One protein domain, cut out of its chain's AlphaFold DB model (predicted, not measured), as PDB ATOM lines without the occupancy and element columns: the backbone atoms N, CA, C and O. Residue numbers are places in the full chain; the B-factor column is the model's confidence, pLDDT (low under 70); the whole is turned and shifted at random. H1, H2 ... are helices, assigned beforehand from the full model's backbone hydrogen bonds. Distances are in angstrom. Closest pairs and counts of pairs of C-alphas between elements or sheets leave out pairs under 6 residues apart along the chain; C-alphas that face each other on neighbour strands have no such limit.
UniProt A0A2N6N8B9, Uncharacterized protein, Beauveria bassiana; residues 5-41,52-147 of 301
ATOM      1  N   CYS A   5       8.540  -6.396 -19.240       59.31
ATOM      2  CA  CYS A   5       7.942  -5.103 -19.576       59.31
ATOM      3  C   CYS A   5       8.995  -3.977 -19.667       59.31
ATOM      4  O   CYS A   5       8.927  -3.131 -20.561       59.31
ATOM      5  N   ASP A   6      10.018  -4.020 -18.806       66.62
ATOM      6  CA  ASP A   6      11.117  -3.049 -18.776       66.62
ATOM      7  C   ASP A   6      12.085  -3.257 -19.949       66.62
ATOM      8  O   ASP A   6      12.562  -2.288 -20.542       66.62
ATOM      9  N   ALA A   7      12.313  -4.510 -20.360       75.12
ATOM     10  CA  ALA A   7      13.127  -4.826 -21.537       75.12
ATOM     11  C   ALA A   7      12.529  -4.227 -22.827       75.12
ATOM     12  O   ALA A   7      13.239  -3.604 -23.621       75.12
ATOM     13  N   GLY A   8      11.206  -4.323 -23.005       84.94
ATOM     14  CA  GLY A   8      10.509  -3.695 -24.131       84.94
ATOM     15  C   GLY A   8      10.474  -2.160 -24.063       84.94
ATOM     16  O   GLY A   8      10.364  -1.491 -25.094       84.94
ATOM     17  N   ALA A   9      10.560  -1.563 -22.872       86.38
ATOM     18  CA  ALA A   9      10.684  -0.112 -22.714       86.38
ATOM     19  C   ALA A   9      12.091   0.387 -23.088       86.38
ATOM     20  O   ALA A   9      12.208   1.401 -23.776       86.38
ATOM     21  N   LEU A  10      13.138  -0.350 -22.707       89.81
ATOM     22  CA  LEU A  10      14.528  -0.035 -23.053       89.81
ATOM     23  C   LEU A  10      14.792  -0.127 -24.558       89.81
ATOM     24  O   LEU A  10      15.385   0.786 -25.122       89.81
ATOM     25  N   GLN A  11      14.278  -1.158 -25.232       90.75
ATOM     26  CA  GLN A  11      14.435  -1.289 -26.686       90.75
ATOM     27  C   GLN A  11      13.730  -0.156 -27.456       90.75
ATOM     28  O   GLN A  11      14.259   0.370 -28.440       90.75
ATOM     29  N   ARG A  12      12.543   0.267 -26.995       91.06
ATOM     30  CA  ARG A  12      11.835   1.427 -27.563       91.06
ATOM     31  C   ARG A  12      12.606   2.722 -27.341       91.06
ATOM     32  O   ARG A  12      12.673   3.539 -28.255       91.06
ATOM     33  N   LEU A  13      13.188   2.897 -26.154       94.38
ATOM     34  CA  LEU A  13      14.042   4.041 -25.861       94.38
ATOM     35  C   LEU A  13      15.268   4.057 -26.778       94.38
ATOM     36  O   LEU A  13      15.534   5.083 -27.390       94.38
ATOM     37  N   GLU A  14      15.975   2.936 -26.926       94.44
ATOM     38  CA  GLU A  14      17.142   2.843 -27.810       94.44
ATOM     39  C   GLU A  14      16.789   3.211 -29.256       94.44
ATOM     40  O   GLU A  14      17.469   4.031 -29.870       94.44
ATOM     41  N   THR A  15      15.672   2.687 -29.767       94.56
ATOM     42  CA  THR A  15      15.167   3.045 -31.102       94.56
ATOM     43  C   THR A  15      14.889   4.548 -31.210       94.56
ATOM     44  O   THR A  15      15.298   5.185 -32.178       94.56
ATOM     45  N   ALA A  16      14.240   5.137 -30.199       94.88
ATOM     46  CA  ALA A  16      13.937   6.566 -30.170       94.88
ATOM     47  C   ALA A  16      15.201   7.440 -30.114       94.88
ATOM     48  O   ALA A  16      15.231   8.494 -30.747       94.88
ATOM     49  N   VAL A  17      16.241   7.009 -29.391       96.81
ATOM     50  CA  VAL A  17      17.540   7.699 -29.341       96.81
ATOM     51  C   VAL A  17      18.183   7.715 -30.721       96.81
ATOM     52  O   VAL A  17      18.534   8.792 -31.194       96.81
ATOM     53  N   ILE A  18      18.270   6.559 -31.385       96.38
ATOM     54  CA  ILE A  18      18.865   6.448 -32.726       96.38
ATOM     55  C   ILE A  18      18.119   7.353 -33.711       96.38
ATOM     56  O   ILE A  18      18.734   8.205 -34.345       96.38
ATOM     57  N   SER A  19      16.787   7.261 -33.766       96.06
ATOM     58  CA  SER A  19      15.986   8.105 -34.663       96.06
ATOM     59  C   SER A  19      16.148   9.604 -34.382       96.06
ATOM     60  O   SER A  19      16.188  10.408 -35.312       96.06
ATOM     61  N   ALA A  20      16.252  10.002 -33.110       97.00
ATOM     62  CA  ALA A  20      16.463  11.399 -32.742       97.00
ATOM     63  C   ALA A  20      17.866  11.897 -33.123       97.00
ATOM     64  O   ALA A  20      17.995  13.029 -33.594       97.00
ATOM     65  N   GLN A  21      18.902  11.068 -32.955       97.81
ATOM     66  CA  GLN A  21      20.263  11.385 -33.393       97.81
ATOM     67  C   GLN A  21      20.336  11.518 -34.917       97.81
ATOM     68  O   GLN A  21      20.855  12.521 -35.408       97.81
ATOM     69  N   ASP A  22      19.752  10.573 -35.655       97.75
ATOM     70  CA  ASP A  22      19.705  10.605 -37.119       97.75
ATOM     71  C   ASP A  22      19.022  11.878 -37.623       97.75
ATOM     72  O   ASP A  22      19.565  12.570 -38.487       97.75
ATOM     73  N   LEU A  23      17.882  12.251 -37.033       97.62
ATOM     74  CA  LEU A  23      17.196  13.498 -37.368       97.62
ATOM     75  C   LEU A  23      18.075  14.725 -37.084       97.62
ATOM     76  O   LEU A  23      18.183  15.611 -37.931       97.62
ATOM     77  N   CYS A  24      18.732  14.780 -35.919       97.94
ATOM     78  CA  CYS A  24      19.642  15.880 -35.589       97.94
ATOM     79  C   CYS A  24      20.781  15.993 -36.611       97.94
ATOM     80  O   CYS A  24      21.092  17.099 -37.051       97.94
ATOM     81  N   HIS A  25      21.376  14.872 -37.025       98.00
ATOM     82  CA  HIS A  25      22.451  14.848 -38.018       98.00
ATOM     83  C   HIS A  25      21.974  15.229 -39.426       98.00
ATOM     84  O   HIS A  25      22.656  15.994 -40.111       98.00
ATOM     85  N   GLN A  26      20.799  14.760 -39.849       97.75
ATOM     86  CA  GLN A  26      20.202  15.128 -41.136       97.75
ATOM     87  C   GLN A  26      19.930  16.635 -41.208       97.75
ATOM     88  O   GLN A  26      20.354  17.305 -42.151       97.75
ATOM     89  N   LEU A  27      19.297  17.194 -40.176       97.62
ATOM     90  CA  LEU A  27      19.025  18.629 -40.099       97.62
ATOM     91  C   LEU A  27      20.316  19.449 -39.987       97.62
ATOM     92  O   LEU A  27      20.452  20.468 -40.658       97.62
ATOM     93  N   ALA A  28      21.297  18.992 -39.204       97.12
ATOM     94  CA  ALA A  28      22.609  19.629 -39.118       97.12
ATOM     95  C   ALA A  28      23.331  19.663 -40.475       97.12
ATOM     96  O   ALA A  28      24.015  20.641 -40.769       97.12
ATOM     97  N   THR A  29      23.158  18.630 -41.304       97.06
ATOM     98  CA  THR A  29      23.690  18.588 -42.675       97.06
ATOM     99  C   THR A  29      22.989  19.616 -43.562       97.06
ATOM    100  O   THR A  29      23.662  20.416 -44.200       97.06
ATOM    101  N   SER A  30      21.654  19.697 -43.512       95.69
ATOM    102  CA  SER A  30      20.899  20.733 -44.239       95.69
ATOM    103  C   SER A  30      21.311  22.158 -43.839       95.69
ATOM    104  O   SER A  30      21.405  23.047 -44.682       95.69
ATOM    105  N   LEU A  31      21.599  22.388 -42.556       96.69
ATOM    106  CA  LEU A  31      22.093  23.680 -42.074       96.69
ATOM    107  C   LEU A  31      23.530  23.980 -42.519       96.69
ATOM    108  O   LEU A  31      23.881  25.147 -42.687       96.69
ATOM    109  N   ASP A  32      24.353  22.953 -42.722       95.88
ATOM    110  CA  ASP A  32      25.706  23.094 -43.268       95.88
ATOM    111  C   ASP A  32      25.673  23.602 -44.718       95.88
ATOM    112  O   ASP A  32      26.492  24.439 -45.102       95.88
ATOM    113  N   ASP A  33      24.674  23.181 -45.498       95.00
ATOM    114  CA  ASP A  33      24.459  23.679 -46.859       95.00
ATOM    115  C   ASP A  33      24.101  25.173 -46.865       95.00
ATOM    116  O   ASP A  33      24.653  25.941 -47.658       95.00
ATOM    117  N   ILE A  34      23.251  25.619 -45.930       94.62
ATOM    118  CA  ILE A  34      22.938  27.050 -45.745       94.62
ATOM    119  C   ILE A  34      24.183  27.819 -45.301       94.62
ATOM    120  O   ILE A  34      24.438  28.917 -45.792       94.62
ATOM    121  N   TYR A  35      24.977  27.258 -44.389       94.06
ATOM    122  CA  TYR A  35      26.217  27.881 -43.932       94.06
ATOM    123  C   TYR A  35      27.222  28.090 -45.078       94.06
ATOM    124  O   TYR A  35      27.881  29.132 -45.139       94.06
ATOM    125  N   LYS A  36      27.325  27.120 -45.995       94.94
ATOM    126  CA  LYS A  36      28.187  27.196 -47.184       94.94
ATOM    127  C   LYS A  36      27.657  28.179 -48.227       94.94
ATOM    128  O   LYS A  36      28.451  28.917 -48.801       94.94
ATOM    129  N   ASN A  37      26.338  28.222 -48.436       94.19
ATOM    130  CA  ASN A  37      25.683  29.049 -49.454       94.19
ATOM    131  C   ASN A  37      24.564  29.937 -48.865       94.19
ATOM    132  O   ASN A  37      23.392  29.792 -49.227       94.19
ATOM    133  N   PRO A  38      24.888  30.912 -47.997       92.81
ATOM    134  CA  PRO A  38      23.872  31.669 -47.264       92.81
ATOM    135  C   PRO A  38      23.072  32.648 -48.137       92.81
ATOM    136  O   PRO A  38      21.957  33.031 -47.781       92.81
ATOM    137  N   SER A  39      23.604  33.037 -49.297       92.00
ATOM    138  CA  SER A  39      22.937  33.945 -50.241       92.00
ATOM    139  C   SER A  39      21.915  33.253 -51.150       92.00
ATOM    140  O   SER A  39      21.309  33.922 -51.981       92.00
ATOM    141  N   ALA A  40      21.733  31.931 -51.034       88.75
ATOM    142  CA  ALA A  40      20.778  31.194 -51.857       88.75
ATOM    143  C   ALA A  40      19.355  31.750 -51.674       88.75
ATOM    144  O   ALA A  40      18.907  31.946 -50.543       88.75
ATOM    145  N   ALA A  41      18.644  32.004 -52.773       76.94
ATOM    146  CA  ALA A  41      17.266  32.478 -52.709       76.94
ATOM    147  C   ALA A  41      16.372  31.457 -51.984       76.94
ATOM    148  O   ALA A  41      16.597  30.250 -52.075       76.94
ATOM    149  N   LYS A  52       5.728  33.063 -37.798       52.62
ATOM    150  CA  LYS A  52       6.503  33.623 -36.685       52.62
ATOM    151  C   LYS A  52       7.882  34.024 -37.195       52.62
ATOM    152  O   LYS A  52       8.580  33.174 -37.750       52.62
ATOM    153  N   LEU A  53       8.232  35.298 -37.019       78.62
ATOM    154  CA  LEU A  53       9.521  35.878 -37.386       78.62
ATOM    155  C   LEU A  53      10.619  34.819 -37.170       78.62
ATOM    156  O   LEU A  53      10.670  34.270 -36.067       78.62
ATOM    157  N   PRO A  54      11.466  34.485 -38.162       86.94
ATOM    158  CA  PRO A  54      12.430  33.380 -38.057       86.94
ATOM    159  C   PRO A  54      13.227  33.376 -36.743       86.94
ATOM    160  O   PRO A  54      13.559  32.327 -36.196       86.94
ATOM    161  N   LEU A  55      13.455  34.567 -36.185       88.62
ATOM    162  CA  LEU A  55      14.115  34.773 -34.901       88.62
ATOM    163  C   LEU A  55      13.280  34.363 -33.679       88.62
ATOM    164  O   LEU A  55      13.837  33.808 -32.736       88.62
ATOM    165  N   ASP A  56      11.970  34.613 -33.672       88.88
ATOM    166  CA  ASP A  56      11.080  34.162 -32.598       88.88
ATOM    167  C   ASP A  56      10.998  32.635 -32.585       88.88
ATOM    168  O   ASP A  56      11.111  32.022 -31.525       88.88
ATOM    169  N   LEU A  57      10.896  32.010 -33.765       92.25
ATOM    170  CA  LEU A  57      10.941  30.552 -33.882       92.25
ATOM    171  C   LEU A  57      12.273  29.992 -33.363       92.25
ATOM    172  O   LEU A  57      12.275  29.063 -32.556       92.25
ATOM    173  N   ALA A  58      13.396  30.587 -33.775       94.12
ATOM    174  CA  ALA A  58      14.724  30.231 -33.288       94.12
ATOM    175  C   ALA A  58      14.840  30.364 -31.760       94.12
ATOM    176  O   ALA A  58      15.372  29.467 -31.102       94.12
ATOM    177  N   ARG A  59      14.330  31.461 -31.185       94.38
ATOM    178  CA  ARG A  59      14.366  31.736 -29.742       94.38
ATOM    179  C   ARG A  59      13.548  30.715 -28.964       94.38
ATOM    180  O   ARG A  59      14.055  30.128 -28.005       94.38
ATOM    181  N   ASP A  60      12.301  30.497 -29.372       94.81
ATOM    182  CA  ASP A  60      11.377  29.582 -28.703       94.81
ATOM    183  C   ASP A  60      11.921  28.143 -28.769       94.81
ATOM    184  O   ASP A  60      11.993  27.454 -27.748       94.81
ATOM    185  N   ALA A  61      12.400  27.713 -29.943       97.00
ATOM    186  CA  ALA A  61      13.011  26.400 -30.135       97.00
ATOM    187  C   ALA A  61      14.270  26.215 -29.270       97.00
ATOM    188  O   ALA A  61      14.390  25.213 -28.566       97.00
ATOM    189  N   THR A  62      15.173  27.199 -29.255       97.81
ATOM    190  CA  THR A  62      16.397  27.167 -28.432       97.81
ATOM    191  C   THR A  62      16.074  27.070 -26.941       97.81
ATOM    192  O   THR A  62      16.666  26.267 -26.217       97.81
ATOM    193  N   THR A  63      15.089  27.843 -26.481       97.25
ATOM    194  CA  THR A  63      14.643  27.840 -25.081       97.25
ATOM    195  C   THR A  63      14.091  26.473 -24.683       97.25
ATOM    196  O   THR A  63      14.442  25.939 -23.628       97.25
ATOM    197  N   LEU A  64      13.281  25.861 -25.551       97.81
ATOM    198  CA  LEU A  64      12.747  24.521 -25.326       97.81
ATOM    199  C   LEU A  64      13.846  23.452 -25.332       97.81
ATOM    200  O   LEU A  64      13.846  22.600 -24.444       97.81
ATOM    201  N   VAL A  65      14.820  23.503 -26.249       98.19
ATOM    202  CA  VAL A  65      15.970  22.575 -26.234       98.19
ATOM    203  C   VAL A  65      16.746  22.681 -24.918       98.19
ATOM    204  O   VAL A  65      17.080  21.658 -24.317       98.19
ATOM    205  N   ARG A  66      16.984  23.896 -24.413       97.81
ATOM    206  CA  ARG A  66      17.647  24.106 -23.114       97.81
ATOM    207  C   ARG A  66      16.837  23.528 -21.945       97.81
ATOM    208  O   ARG A  66      17.394  22.873 -21.062       97.81
ATOM    209  N   ALA A  67      15.520  23.723 -21.942       97.62
ATOM    210  CA  ALA A  67      14.644  23.176 -20.907       97.62
ATOM    211  C   ALA A  67      14.612  21.636 -20.942       97.62
ATOM    212  O   ALA A  67      14.794  20.976 -19.914       97.62
ATOM    213  N   HIS A  68      14.454  21.050 -22.131       97.00
ATOM    214  CA  HIS A  68      14.453  19.601 -22.316       97.00
ATOM    215  C   HIS A  68      15.809  18.971 -22.002       97.00
ATOM    216  O   HIS A  68      15.829  17.897 -21.407       97.00
ATOM    217  N   SER A  69      16.929  19.624 -22.323       96.44
ATOM    218  CA  SER A  69      18.258  19.114 -21.964       96.44
ATOM    219  C   SER A  69      18.484  19.101 -20.455       96.44
ATOM    220  O   SER A  69      19.038  18.136 -19.937       96.44
ATOM    221  N   THR A  70      17.974  20.102 -19.732       96.75
ATOM    222  CA  THR A  70      17.987  20.118 -18.261       96.75
ATOM    223  C   THR A  70      17.189  18.943 -17.703       96.75
ATOM    224  O   THR A  70      17.698  18.171 -16.889       96.75
ATOM    225  N   LYS A  71      15.954  18.756 -18.188       97.06
ATOM    226  CA  LYS A  71      15.098  17.634 -17.784       97.06
ATOM    227  C   LYS A  71      15.751  16.287 -18.096       97.06
ATOM    228  O   LYS A  71      15.752  15.405 -17.244       97.06
ATOM    229  N   LEU A  72      16.332  16.139 -19.285       96.19
ATOM    230  CA  LEU A  72      17.043  14.933 -19.692       96.19
ATOM    231  C   LEU A  72      18.234  14.669 -18.766       96.19
ATOM    232  O   LEU A  72      18.315  13.593 -18.193       96.19
ATOM    233  N   SER A  73      19.099  15.659 -18.547       95.31
ATOM    234  CA  SER A  73      20.273  15.542 -17.673       95.31
ATOM    235  C   SER A  73      19.901  15.047 -16.271       95.31
ATOM    236  O   SER A  73      20.538  14.130 -15.754       95.31
ATOM    237  N   LEU A  74      18.808  15.569 -15.700       96.44
ATOM    238  CA  LEU A  74      18.275  15.123 -14.410       96.44
ATOM    239  C   LEU A  74      17.776  13.672 -14.438       96.44
ATOM    240  O   LEU A  74      18.052  12.932 -13.497       96.44
ATOM    241  N   LEU A  75      17.073  13.252 -15.494       95.69
ATOM    242  CA  LEU A  75      16.600  11.869 -15.648       95.69
ATOM    243  C   LEU A  75      17.753  10.868 -15.809       95.69
ATOM    244  O   LEU A  75      17.623   9.714 -15.414       95.69
ATOM    245  N   LEU A  76      18.886  11.294 -16.377       94.44
ATOM    246  CA  LEU A  76      20.035  10.413 -16.591       94.44
ATOM    247  C   LEU A  76      20.865  10.170 -15.330       94.44
ATOM    248  O   LEU A  76      21.631   9.213 -15.312       94.44
ATOM    249  N   ILE A  77      20.763  11.016 -14.303       94.12
ATOM    250  CA  ILE A  77      21.659  10.975 -13.132       94.12
ATOM    251  C   ILE A  77      20.953  10.669 -11.808       94.12
ATOM    252  O   ILE A  77      21.644  10.517 -10.799       94.12
ATOM    253  N   ASN A  78      19.618  10.639 -11.795       92.88
ATOM    254  CA  ASN A  78      18.808  10.453 -10.592       92.88
ATOM    255  C   ASN A  78      17.988   9.168 -10.683       92.88
ATOM    256  O   ASN A  78      17.404   8.871 -11.724       92.88
ATOM    257  N   GLU A  79      17.925   8.423  -9.582       89.69
ATOM    258  CA  GLU A  79      17.074   7.239  -9.469       89.69
ATOM    259  C   GLU A  79      15.620   7.627  -9.132       89.69
ATOM    260  O   GLU A  79      15.408   8.601  -8.403       89.69
ATOM    261  N   PRO A  80      14.614   6.866  -9.610       91.12
ATOM    262  CA  PRO A  80      14.724   5.679 -10.466       91.12
ATOM    263  C   PRO A  80      14.918   6.016 -11.957       91.12
ATOM    264  O   PRO A  80      14.325   6.962 -12.482       91.12
ATOM    265  N   PHE A  81      15.684   5.180 -12.671       91.44
ATOM    266  CA  PHE A  81      15.795   5.290 -14.128       91.44
ATOM    267  C   PHE A  81      14.447   4.971 -14.783       91.44
ATOM    268  O   PHE A  81      13.886   3.894 -14.590       91.44
ATOM    269  N   THR A  82      13.921   5.913 -15.560       92.75
ATOM    270  CA  THR A  82      12.573   5.833 -16.141       92.75
ATOM    271  C   THR A  82      12.637   5.943 -17.669       92.75
ATOM    272  O   THR A  82      12.535   7.046 -18.213       92.75
ATOM    273  N   PRO A  83      12.765   4.810 -18.398       92.75
ATOM    274  CA  PRO A  83      12.921   4.818 -19.855       92.75
ATOM    275  C   PRO A  83      11.788   5.547 -20.589       92.75
ATOM    276  O   PRO A  83      12.034   6.274 -21.548       92.75
ATOM    277  N   SER A  84      10.546   5.399 -20.116       91.50
ATOM    278  CA  SER A  84       9.374   6.059 -20.703       91.50
ATOM    279  C   SER A  84       9.419   7.581 -20.566       91.50
ATOM    280  O   SER A  84       9.134   8.280 -21.531       91.50
ATOM    281  N   ALA A  85       9.854   8.099 -19.412       94.31
ATOM    282  CA  ALA A  85       9.981   9.540 -19.203       94.31
ATOM    283  C   ALA A  85      11.052  10.152 -20.120       94.31
ATOM    284  O   ALA A  85      10.873  11.258 -20.630       94.31
ATOM    285  N   ILE A  86      12.148   9.424 -20.360       96.06
ATOM    286  CA  ILE A  86      13.184   9.829 -21.314       96.06
ATOM    287  C   ILE A  86      12.617   9.813 -22.738       96.06
ATOM    288  O   ILE A  86      12.761  10.800 -23.456       96.06
ATOM    289  N   ALA A  87      11.922   8.742 -23.131       95.12
ATOM    290  CA  ALA A  87      11.305   8.633 -24.452       95.12
ATOM    291  C   ALA A  87      10.296   9.766 -24.729       95.12
ATOM    292  O   ALA A  87      10.269  10.304 -25.836       95.12
ATOM    293  N   ASP A  88       9.525  10.192 -23.725       95.44
ATOM    294  CA  ASP A  88       8.612  11.334 -23.845       95.44
ATOM    295  C   ASP A  88       9.358  12.653 -24.086       95.44
ATOM    296  O   ASP A  88       8.931  13.465 -24.910       95.44
ATOM    297  N   VAL A  89      10.496  12.867 -23.413       96.81
ATOM    298  CA  VAL A  89      11.353  14.039 -23.656       96.81
ATOM    299  C   VAL A  89      11.927  14.009 -25.073       96.81
ATOM    300  O   VAL A  89      11.903  15.036 -25.752       96.81
ATOM    301  N   LEU A  90      12.388  12.847 -25.551       96.75
ATOM    302  CA  LEU A  90      12.871  12.689 -26.928       96.75
ATOM    303  C   LEU A  90      11.773  13.010 -27.942       96.75
ATOM    304  O   LEU A  90      12.009  13.769 -28.878       96.75
ATOM    305  N   LYS A  91      10.558  12.496 -27.724       95.56
ATOM    306  CA  LYS A  91       9.402  12.773 -28.581       95.56
ATOM    307  C   LYS A  91       9.094  14.270 -28.646       95.56
ATOM    308  O   LYS A  91       8.881  14.798 -29.734       95.56
ATOM    309  N   GLN A  92       9.104  14.955 -27.500       96.25
ATOM    310  CA  GLN A  92       8.878  16.402 -27.431       96.25
ATOM    311  C   GLN A  92       9.956  17.175 -28.203       96.25
ATOM    312  O   GLN A  92       9.608  18.033 -29.013       96.25
ATOM    313  N   LEU A  93      11.233  16.810 -28.033       96.06
ATOM    314  CA  LEU A  93      12.364  17.407 -28.754       96.06
ATOM    315  C   LEU A  93      12.216  17.285 -30.277       96.06
ATOM    316  O   LEU A  93      12.324  18.292 -30.978       96.06
ATOM    317  N   ILE A  94      11.944  16.080 -30.787       94.19
ATOM    318  CA  ILE A  94      11.881  15.831 -32.237       94.19
ATOM    319  C   ILE A  94      10.597  16.360 -32.886       94.19
ATOM    320  O   ILE A  94      10.609  16.683 -34.067       94.19
ATOM    321  N   SER A  95       9.498  16.485 -32.134       90.12
ATOM    322  CA  SER A  95       8.218  16.967 -32.678       90.12
ATOM    323  C   SER A  95       8.147  18.480 -32.901       90.12
ATOM    324  O   SER A  95       7.232  18.946 -33.573       90.12
ATOM    325  N   GLY A  96       9.072  19.252 -32.323       90.81
ATOM    326  CA  GLY A  96       8.982  20.712 -32.337       90.81
ATOM    327  C   GLY A  96      10.343  21.393 -32.319       90.81
ATOM    328  O   GLY A  96      10.782  21.836 -33.376       90.81
ATOM    329  N   PRO A  97      11.029  21.493 -31.166       95.81
ATOM    330  CA  PRO A  97      12.233  22.315 -31.025       95.81
ATOM    331  C   PRO A  97      13.352  21.978 -32.019       95.81
ATOM    332  O   PRO A  97      13.949  22.883 -32.595       95.81
ATOM    333  N   VAL A  98      13.607  20.690 -32.273       96.81
ATOM    334  CA  VAL A  98      14.638  20.237 -33.225       96.81
ATOM    335  C   VAL A  98      14.319  20.690 -34.652       96.81
ATOM    336  O   VAL A  98      15.181  21.249 -35.328       96.81
ATOM    337  N   LEU A  99      13.069  20.516 -35.088       95.44
ATOM    338  CA  LEU A  99      12.611  20.977 -36.400       95.44
ATOM    339  C   LEU A  99      12.596  22.508 -36.474       95.44
ATOM    340  O   LEU A  99      13.058  23.080 -37.454       95.44
ATOM    341  N   GLY A 100      12.148  23.174 -35.408       94.75
ATOM    342  CA  GLY A 100      12.067  24.630 -35.316       94.75
ATOM    343  C   GLY A 100      13.416  25.325 -35.491       94.75
ATOM    344  O   GLY A 100      13.477  26.350 -36.163       94.75
ATOM    345  N   LEU A 101      14.507  24.751 -34.966       96.19
ATOM    346  CA  LEU A 101      15.864  25.269 -35.189       96.19
ATOM    347  C   LEU A 101      16.251  25.256 -36.672       96.19
ATOM    348  O   LEU A 101      16.781  26.244 -37.180       96.19
ATOM    349  N   ALA A 102      15.968  24.155 -37.372       94.50
ATOM    350  CA  ALA A 102      16.265  24.038 -38.794       94.50
ATOM    351  C   ALA A 102      15.375  24.966 -39.632       94.50
ATOM    352  O   ALA A 102      15.870  25.733 -40.459       94.50
ATOM    353  N   SER A 103      14.069  24.958 -39.356       93.94
ATOM    354  CA  SER A 103      13.088  25.794 -40.045       93.94
ATOM    355  C   SER A 103      13.352  27.285 -39.850       93.94
ATOM    356  O   SER A 103      13.161  28.054 -40.785       93.94
ATOM    357  N   ALA A 104      13.838  27.713 -38.682       93.44
ATOM    358  CA  ALA A 104      14.193  29.108 -38.450       93.44
ATOM    359  C   ALA A 104      15.322  29.586 -39.374       93.44
ATOM    360  O   ALA A 104      15.221  30.655 -39.972       93.44
ATOM    361  N   ALA A 105      16.383  28.794 -39.540       92.94
ATOM    362  CA  ALA A 105      17.475  29.141 -40.447       92.94
ATOM    363  C   ALA A 105      17.059  29.056 -41.926       92.94
ATOM    364  O   ALA A 105      17.479  29.882 -42.739       92.94
ATOM    365  N   GLN A 106      16.201  28.091 -42.273       91.25
ATOM    366  CA  GLN A 106      15.623  27.968 -43.613       91.25
ATOM    367  C   GLN A 106      14.708  29.147 -43.952       91.25
ATOM    368  O   GLN A 106      14.778  29.641 -45.066       91.25
ATOM    369  N   ALA A 107      13.909  29.637 -43.004       90.06
ATOM    370  CA  ALA A 107      13.008  30.776 -43.190       90.06
ATOM    371  C   ALA A 107      13.710  32.146 -43.090       90.06
ATOM    372  O   ALA A 107      13.094  33.179 -43.351       90.06
ATOM    373  N   CYS A 108      14.984  32.183 -42.693       89.69
ATOM    374  CA  CYS A 108      15.754  33.416 -42.577       89.69
ATOM    375  C   CYS A 108      16.178  33.923 -43.963       89.69
ATOM    376  O   CYS A 108      17.201  33.509 -44.508       89.69
ATOM    377  N   ASP A 109      15.387  34.836 -44.524       87.56
ATOM    378  CA  ASP A 109      15.623  35.436 -45.837       87.56
ATOM    379  C   ASP A 109      16.898  36.304 -45.851       87.56
ATOM    380  O   ASP A 109      16.963  37.298 -45.117       87.56
ATOM    381  N   PRO A 110      17.908  35.989 -46.688       87.00
ATOM    382  CA  PRO A 110      19.117  36.800 -46.784       87.00
ATOM    383  C   PRO A 110      18.860  38.216 -47.321       87.00
ATOM    384  O   PRO A 110      19.656  39.106 -47.030       87.00
ATOM    385  N   ALA A 111      17.771  38.466 -48.056       83.62
ATOM    386  CA  ALA A 111      17.410  39.809 -48.512       83.62
ATOM    387  C   ALA A 111      16.857  40.684 -47.375       83.62
ATOM    388  O   ALA A 111      17.059  41.896 -47.377       83.62
ATOM    389  N   GLN A 112      16.193  40.074 -46.387       81.06
ATOM    390  CA  GLN A 112      15.630  40.786 -45.234       81.06
ATOM    391  C   GLN A 112      16.602  40.866 -44.053       81.06
ATOM    392  O   GLN A 112      16.628  41.875 -43.352       81.06
ATOM    393  N   TYR A 113      17.396  39.815 -43.825       78.44
ATOM    394  CA  TYR A 113      18.251  39.670 -42.640       78.44
ATOM    395  C   TYR A 113      19.750  39.726 -42.935       78.44
ATOM    396  O   TYR A 113      20.533  39.732 -41.993       78.44
ATOM    397  N   THR A 114      20.162  39.817 -44.202       86.25
ATOM    398  CA  THR A 114      21.536  39.616 -44.707       86.25
ATOM    399  C   THR A 114      21.970  38.148 -44.777       86.25
ATOM    400  O   THR A 114      21.619  37.312 -43.942       86.25
ATOM    401  N   ALA A 115      22.808  37.833 -45.770       89.81
ATOM    402  CA  ALA A 115      23.437  36.518 -45.895       89.81
ATOM    403  C   ALA A 115      24.348  36.194 -44.695       89.81
ATOM    404  O   ALA A 115      24.401  35.049 -44.254       89.81
ATOM    405  N   PHE A 116      25.025  37.198 -44.130       88.56
ATOM    406  CA  PHE A 116      25.871  37.011 -42.952       88.56
ATOM    407  C   PHE A 116      25.057  36.530 -41.747       88.56
ATOM    408  O   PHE A 116      25.377  35.501 -41.158       88.56
ATOM    409  N   PHE A 117      23.944  37.198 -41.436       87.94
ATOM    410  CA  PHE A 117      23.097  36.788 -40.317       87.94
ATOM    411  C   PHE A 117      22.502  35.390 -40.524       87.94
ATOM    412  O   PHE A 117      22.509  34.570 -39.607       87.94
ATOM    413  N   ARG A 118      22.033  35.079 -41.742       92.31
ATOM    414  CA  ARG A 118      21.523  33.740 -42.071       92.31
ATOM    415  C   ARG A 118      22.586  32.660 -41.859       92.31
ATOM    416  O   ARG A 118      22.280  31.610 -41.294       92.31
ATOM    417  N   LYS A 119      23.827  32.926 -42.279       93.75
ATOM    418  CA  LYS A 119      24.980  32.042 -42.060       93.75
ATOM    419  C   LYS A 119      25.219  31.797 -40.568       93.75
ATOM    420  O   LYS A 119      25.321  30.645 -40.152       93.75
ATOM    421  N   GLU A 120      25.265  32.863 -39.771       92.88
ATOM    422  CA  GLU A 120      25.502  32.790 -38.324       92.88
ATOM    423  C   GLU A 120      24.370  32.069 -37.578       92.88
ATOM    424  O   GLU A 120      24.631  31.296 -36.649       92.88
ATOM    425  N   LEU A 121      23.119  32.269 -38.008       94.06
ATOM    426  CA  LEU A 121      21.946  31.573 -37.481       94.06
ATOM    427  C   LEU A 121      22.003  30.071 -37.797       94.06
ATOM    428  O   LEU A 121      21.822  29.249 -36.898       94.06
ATOM    429  N   ALA A 122      22.302  29.709 -39.049       96.56
ATOM    430  CA  ALA A 122      22.435  28.317 -39.477       96.56
ATOM    431  C   ALA A 122      23.570  27.598 -38.737       96.56
ATOM    432  O   ALA A 122      23.385  26.480 -38.255       96.56
ATOM    433  N   TRP A 123      24.723  28.256 -38.580       96.81
ATOM    434  CA  TRP A 123      25.866  27.699 -37.857       96.81
ATOM    435  C   TRP A 123      25.542  27.407 -36.385       96.81
ATOM    436  O   TRP A 123      25.826  26.308 -35.901       96.81
ATOM    437  N   ARG A 124      24.900  28.347 -35.675       97.06
ATOM    438  CA  ARG A 124      24.519  28.156 -34.260       97.06
ATOM    439  C   ARG A 124      23.444  27.089 -34.097       97.06
ATOM    440  O   ARG A 124      23.598  26.212 -33.248       97.06
ATOM    441  N   ALA A 125      22.414  27.097 -34.946       97.88
ATOM    442  CA  ALA A 125      21.384  26.060 -34.951       97.88
ATOM    443  C   ALA A 125      21.997  24.667 -35.187       97.88
ATOM    444  O   ALA A 125      21.724  23.731 -34.434       97.88
ATOM    445  N   ARG A 126      22.912  24.542 -36.157       98.19
ATOM    446  CA  ARG A 126      23.663  23.308 -36.426       98.19
ATOM    447  C   ARG A 126      24.455  22.858 -35.205       98.19
ATOM    448  O   ARG A 126      24.424  21.680 -34.856       98.19
ATOM    449  N   ARG A 127      25.146  23.782 -34.535       98.00
ATOM    450  CA  ARG A 127      25.915  23.479 -33.323       98.00
ATOM    451  C   ARG A 127      25.029  22.937 -32.202       98.00
ATOM    452  O   ARG A 127      25.414  21.963 -31.557       98.00
ATOM    453  N   ILE A 128      23.844  23.515 -31.995       98.50
ATOM    454  CA  ILE A 128      22.863  23.006 -31.023       98.50
ATOM    455  C   ILE A 128      22.433  21.579 -31.387       98.50
ATOM    456  O   ILE A 128      22.428  20.715 -30.518       98.50
ATOM    457  N   LEU A 129      22.133  21.297 -32.659       98.31
ATOM    458  CA  LEU A 129      21.719  19.955 -33.093       98.31
ATOM    459  C   LEU A 129      22.817  18.899 -32.904       98.31
ATOM    460  O   LEU A 129      22.538  17.802 -32.423       98.31
ATOM    461  N   VAL A 130      24.068  19.229 -33.235       97.69
ATOM    462  CA  VAL A 130      25.208  18.312 -33.058       97.69
ATOM    463  C   VAL A 130      25.462  18.040 -31.575       97.69
ATOM    464  O   VAL A 130      25.539  16.885 -31.166       97.69
ATOM    465  N   THR A 131      25.516  19.087 -30.749       97.31
ATOM    466  CA  THR A 131      25.736  18.946 -29.297       97.31
ATOM    467  C   THR A 131      24.564  18.261 -28.588       97.31
ATOM    468  O   THR A 131      24.770  17.511 -27.632       97.31
ATOM    469  N   LEU A 132      23.333  18.441 -29.080       98.00
ATOM    470  CA  LEU A 132      22.176  17.671 -28.636       98.00
ATOM    471  C   LEU A 132      22.356  16.189 -28.971       98.00
ATOM    472  O   LEU A 132      22.222  15.368 -28.069       98.00
ATOM    473  N   SER A 133      22.715  15.844 -30.213       97.25
ATOM    474  CA  SER A 133      22.974  14.452 -30.617       97.25
ATOM    475  C   SER A 133      24.046  13.781 -29.747       97.25
ATOM    476  O   SER A 133      23.879  12.634 -29.325       97.25
ATOM    477  N   GLU A 134      25.111  14.509 -29.397       95.38
ATOM    478  CA  GLU A 134      26.144  14.027 -28.472       95.38
ATOM    479  C   GLU A 134      25.581  13.711 -27.080       95.38
ATOM    480  O   GLU A 134      25.912  12.669 -26.514       95.38
ATOM    481  N   LEU A 135      24.720  14.579 -26.530       96.38
ATOM    482  CA  LEU A 135      24.049  14.344 -25.248       96.38
ATOM    483  C   LEU A 135      23.093  13.144 -25.324       96.38
ATOM    484  O   LEU A 135      23.068  12.336 -24.394       96.38
ATOM    485  N   LEU A 136      22.346  12.993 -26.423       96.69
ATOM    486  CA  LEU A 136      21.467  11.838 -26.641       96.69
ATOM    487  C   LEU A 136      22.262  10.525 -26.661       96.69
ATOM    488  O   LEU A 136      21.829   9.531 -26.083       96.69
ATOM    489  N   GLY A 137      23.475  10.542 -27.219       94.88
ATOM    490  CA  GLY A 137      24.393   9.400 -27.202       94.88
ATOM    491  C   GLY A 137      24.892   8.999 -25.805       94.88
ATOM    492  O   GLY A 137      25.494   7.936 -25.660       94.88
ATOM    493  N   LYS A 138      24.652   9.814 -24.767       94.56
ATOM    494  CA  LYS A 138      24.984   9.491 -23.365       94.56
ATOM    495  C   LYS A 138      23.862   8.765 -22.627       94.56
ATOM    496  O   LYS A 138      24.064   8.386 -21.474       94.56
ATOM    497  N   ILE A 139      22.697   8.577 -23.249       95.06
ATOM    498  CA  ILE A 139      21.570   7.879 -22.629       95.06
ATOM    499  C   ILE A 139      21.970   6.408 -22.366       95.06
ATOM    500  O   ILE A 139      22.388   5.717 -23.298       95.06
ATOM    501  N   PRO A 140      21.876   5.916 -21.114       91.62
ATOM    502  CA  PRO A 140      22.215   4.539 -20.768       91.62
ATOM    503  C   PRO A 140      21.347   3.519 -21.508       91.62
ATOM    504  O   PRO A 140      20.128   3.675 -21.599       91.62
ATOM    505  N   LYS A 141      21.975   2.439 -21.980       88.75
ATOM    506  CA  LYS A 141      21.298   1.301 -22.633       88.75
ATOM    507  C   LYS A 141      20.977   0.156 -21.670       88.75
ATOM    508  O   LYS A 141      20.129  -0.680 -21.951       88.75
ATOM    509  N   ASP A 142      21.664   0.123 -20.536       87.12
ATOM    510  CA  ASP A 142      21.544  -0.875 -19.469       87.12
ATOM    511  C   ASP A 142      20.391  -0.584 -18.495       87.12
ATOM    512  O   ASP A 142      20.088  -1.408 -17.636       87.12
ATOM    513  N   GLY A 143      19.734   0.571 -18.633       85.56
ATOM    514  CA  GLY A 143      18.637   0.980 -17.761       85.56
ATOM    515  C   GLY A 143      19.084   1.459 -16.380       85.56
ATOM    516  O   GLY A 143      18.260   1.547 -15.473       85.56
ATOM    517  N   VAL A 144      20.374   1.758 -16.210       89.69
ATOM    518  CA  VAL A 144      20.953   2.228 -14.949       89.69
ATOM    519  C   VAL A 144      21.344   3.695 -15.085       89.69
ATOM    520  O   VAL A 144      21.843   4.128 -16.123       89.69
ATOM    521  N   VAL A 145      21.125   4.480 -14.030       92.81
ATOM    522  CA  VAL A 145      21.512   5.895 -14.011       92.81
ATOM    523  C   VAL A 145      23.027   6.068 -14.160       92.81
ATOM    524  O   VAL A 145      23.833   5.234 -13.740       92.81
ATOM    525  N   LEU A 146      23.438   7.188 -14.744       92.06
ATOM    526  CA  LEU A 146      24.838   7.526 -14.936       92.06
ATOM    527  C   LEU A 146      25.510   7.861 -13.603       92.06
ATOM    528  O   LEU A 146      25.057   8.716 -12.840       92.06
ATOM    529  N   SER A 147      26.671   7.253 -13.376       89.38
ATOM    530  CA  SER A 147      27.523   7.487 -12.212       89.38
ATOM    531  C   SER A 147      28.992   7.672 -12.620       89.38
ATOM    532  O   SER A 147      29.379   7.445 -13.773       89.38
TER     533      SER A 147
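Overview. This is residues 5 to 41 and 52 to 147 of the 301 residues of an uncharacterized protein of Beauveria bassiana (UniProt A0A2N6N8B9). Four columns run side by side as a rod-like bundle: the long H1, then H6, H2, and a column of H3 and H4 end to end, with short H5 at one end. The printed part has 133 residues with six named helices, H1 to H6 in order, and no named strand: all helix. It is compact, radius of gyration of the C-alphas 16.3 A, spanning 54 by 23 by 21 A.

Along the chain. H1, residues 5 to 36, runs 47.1 A from C-alpha 5 at (7.942, -5.103, -19.576). H2 is 54 to 77, 34.8 A; H3 83 to 95; H4 97 to 107; H5 110 to 113; H6 115 to 136, 31.4 A, ending at C-alpha 136 (21.467, 11.838, -26.641).

Arrangement. H1 touches H6 at a shallow tilt of 20 degrees, opposite ways; the closest C-alphas, Ala 28 and Arg 126, are 4.7 A apart. H2 and H3 form a hairpin. Every O i to N i+4 pair is within hydrogen-bond range in H1, H2, H3 and H6, and 6 of 7 in H4; H5 is too short.

Size, cuts and confidence. Residues 42 to 51 are not printed, a 19.3 A gap between C-alphas 41 and 52. Residues 5, 6 and 52 are under pLDDT 70.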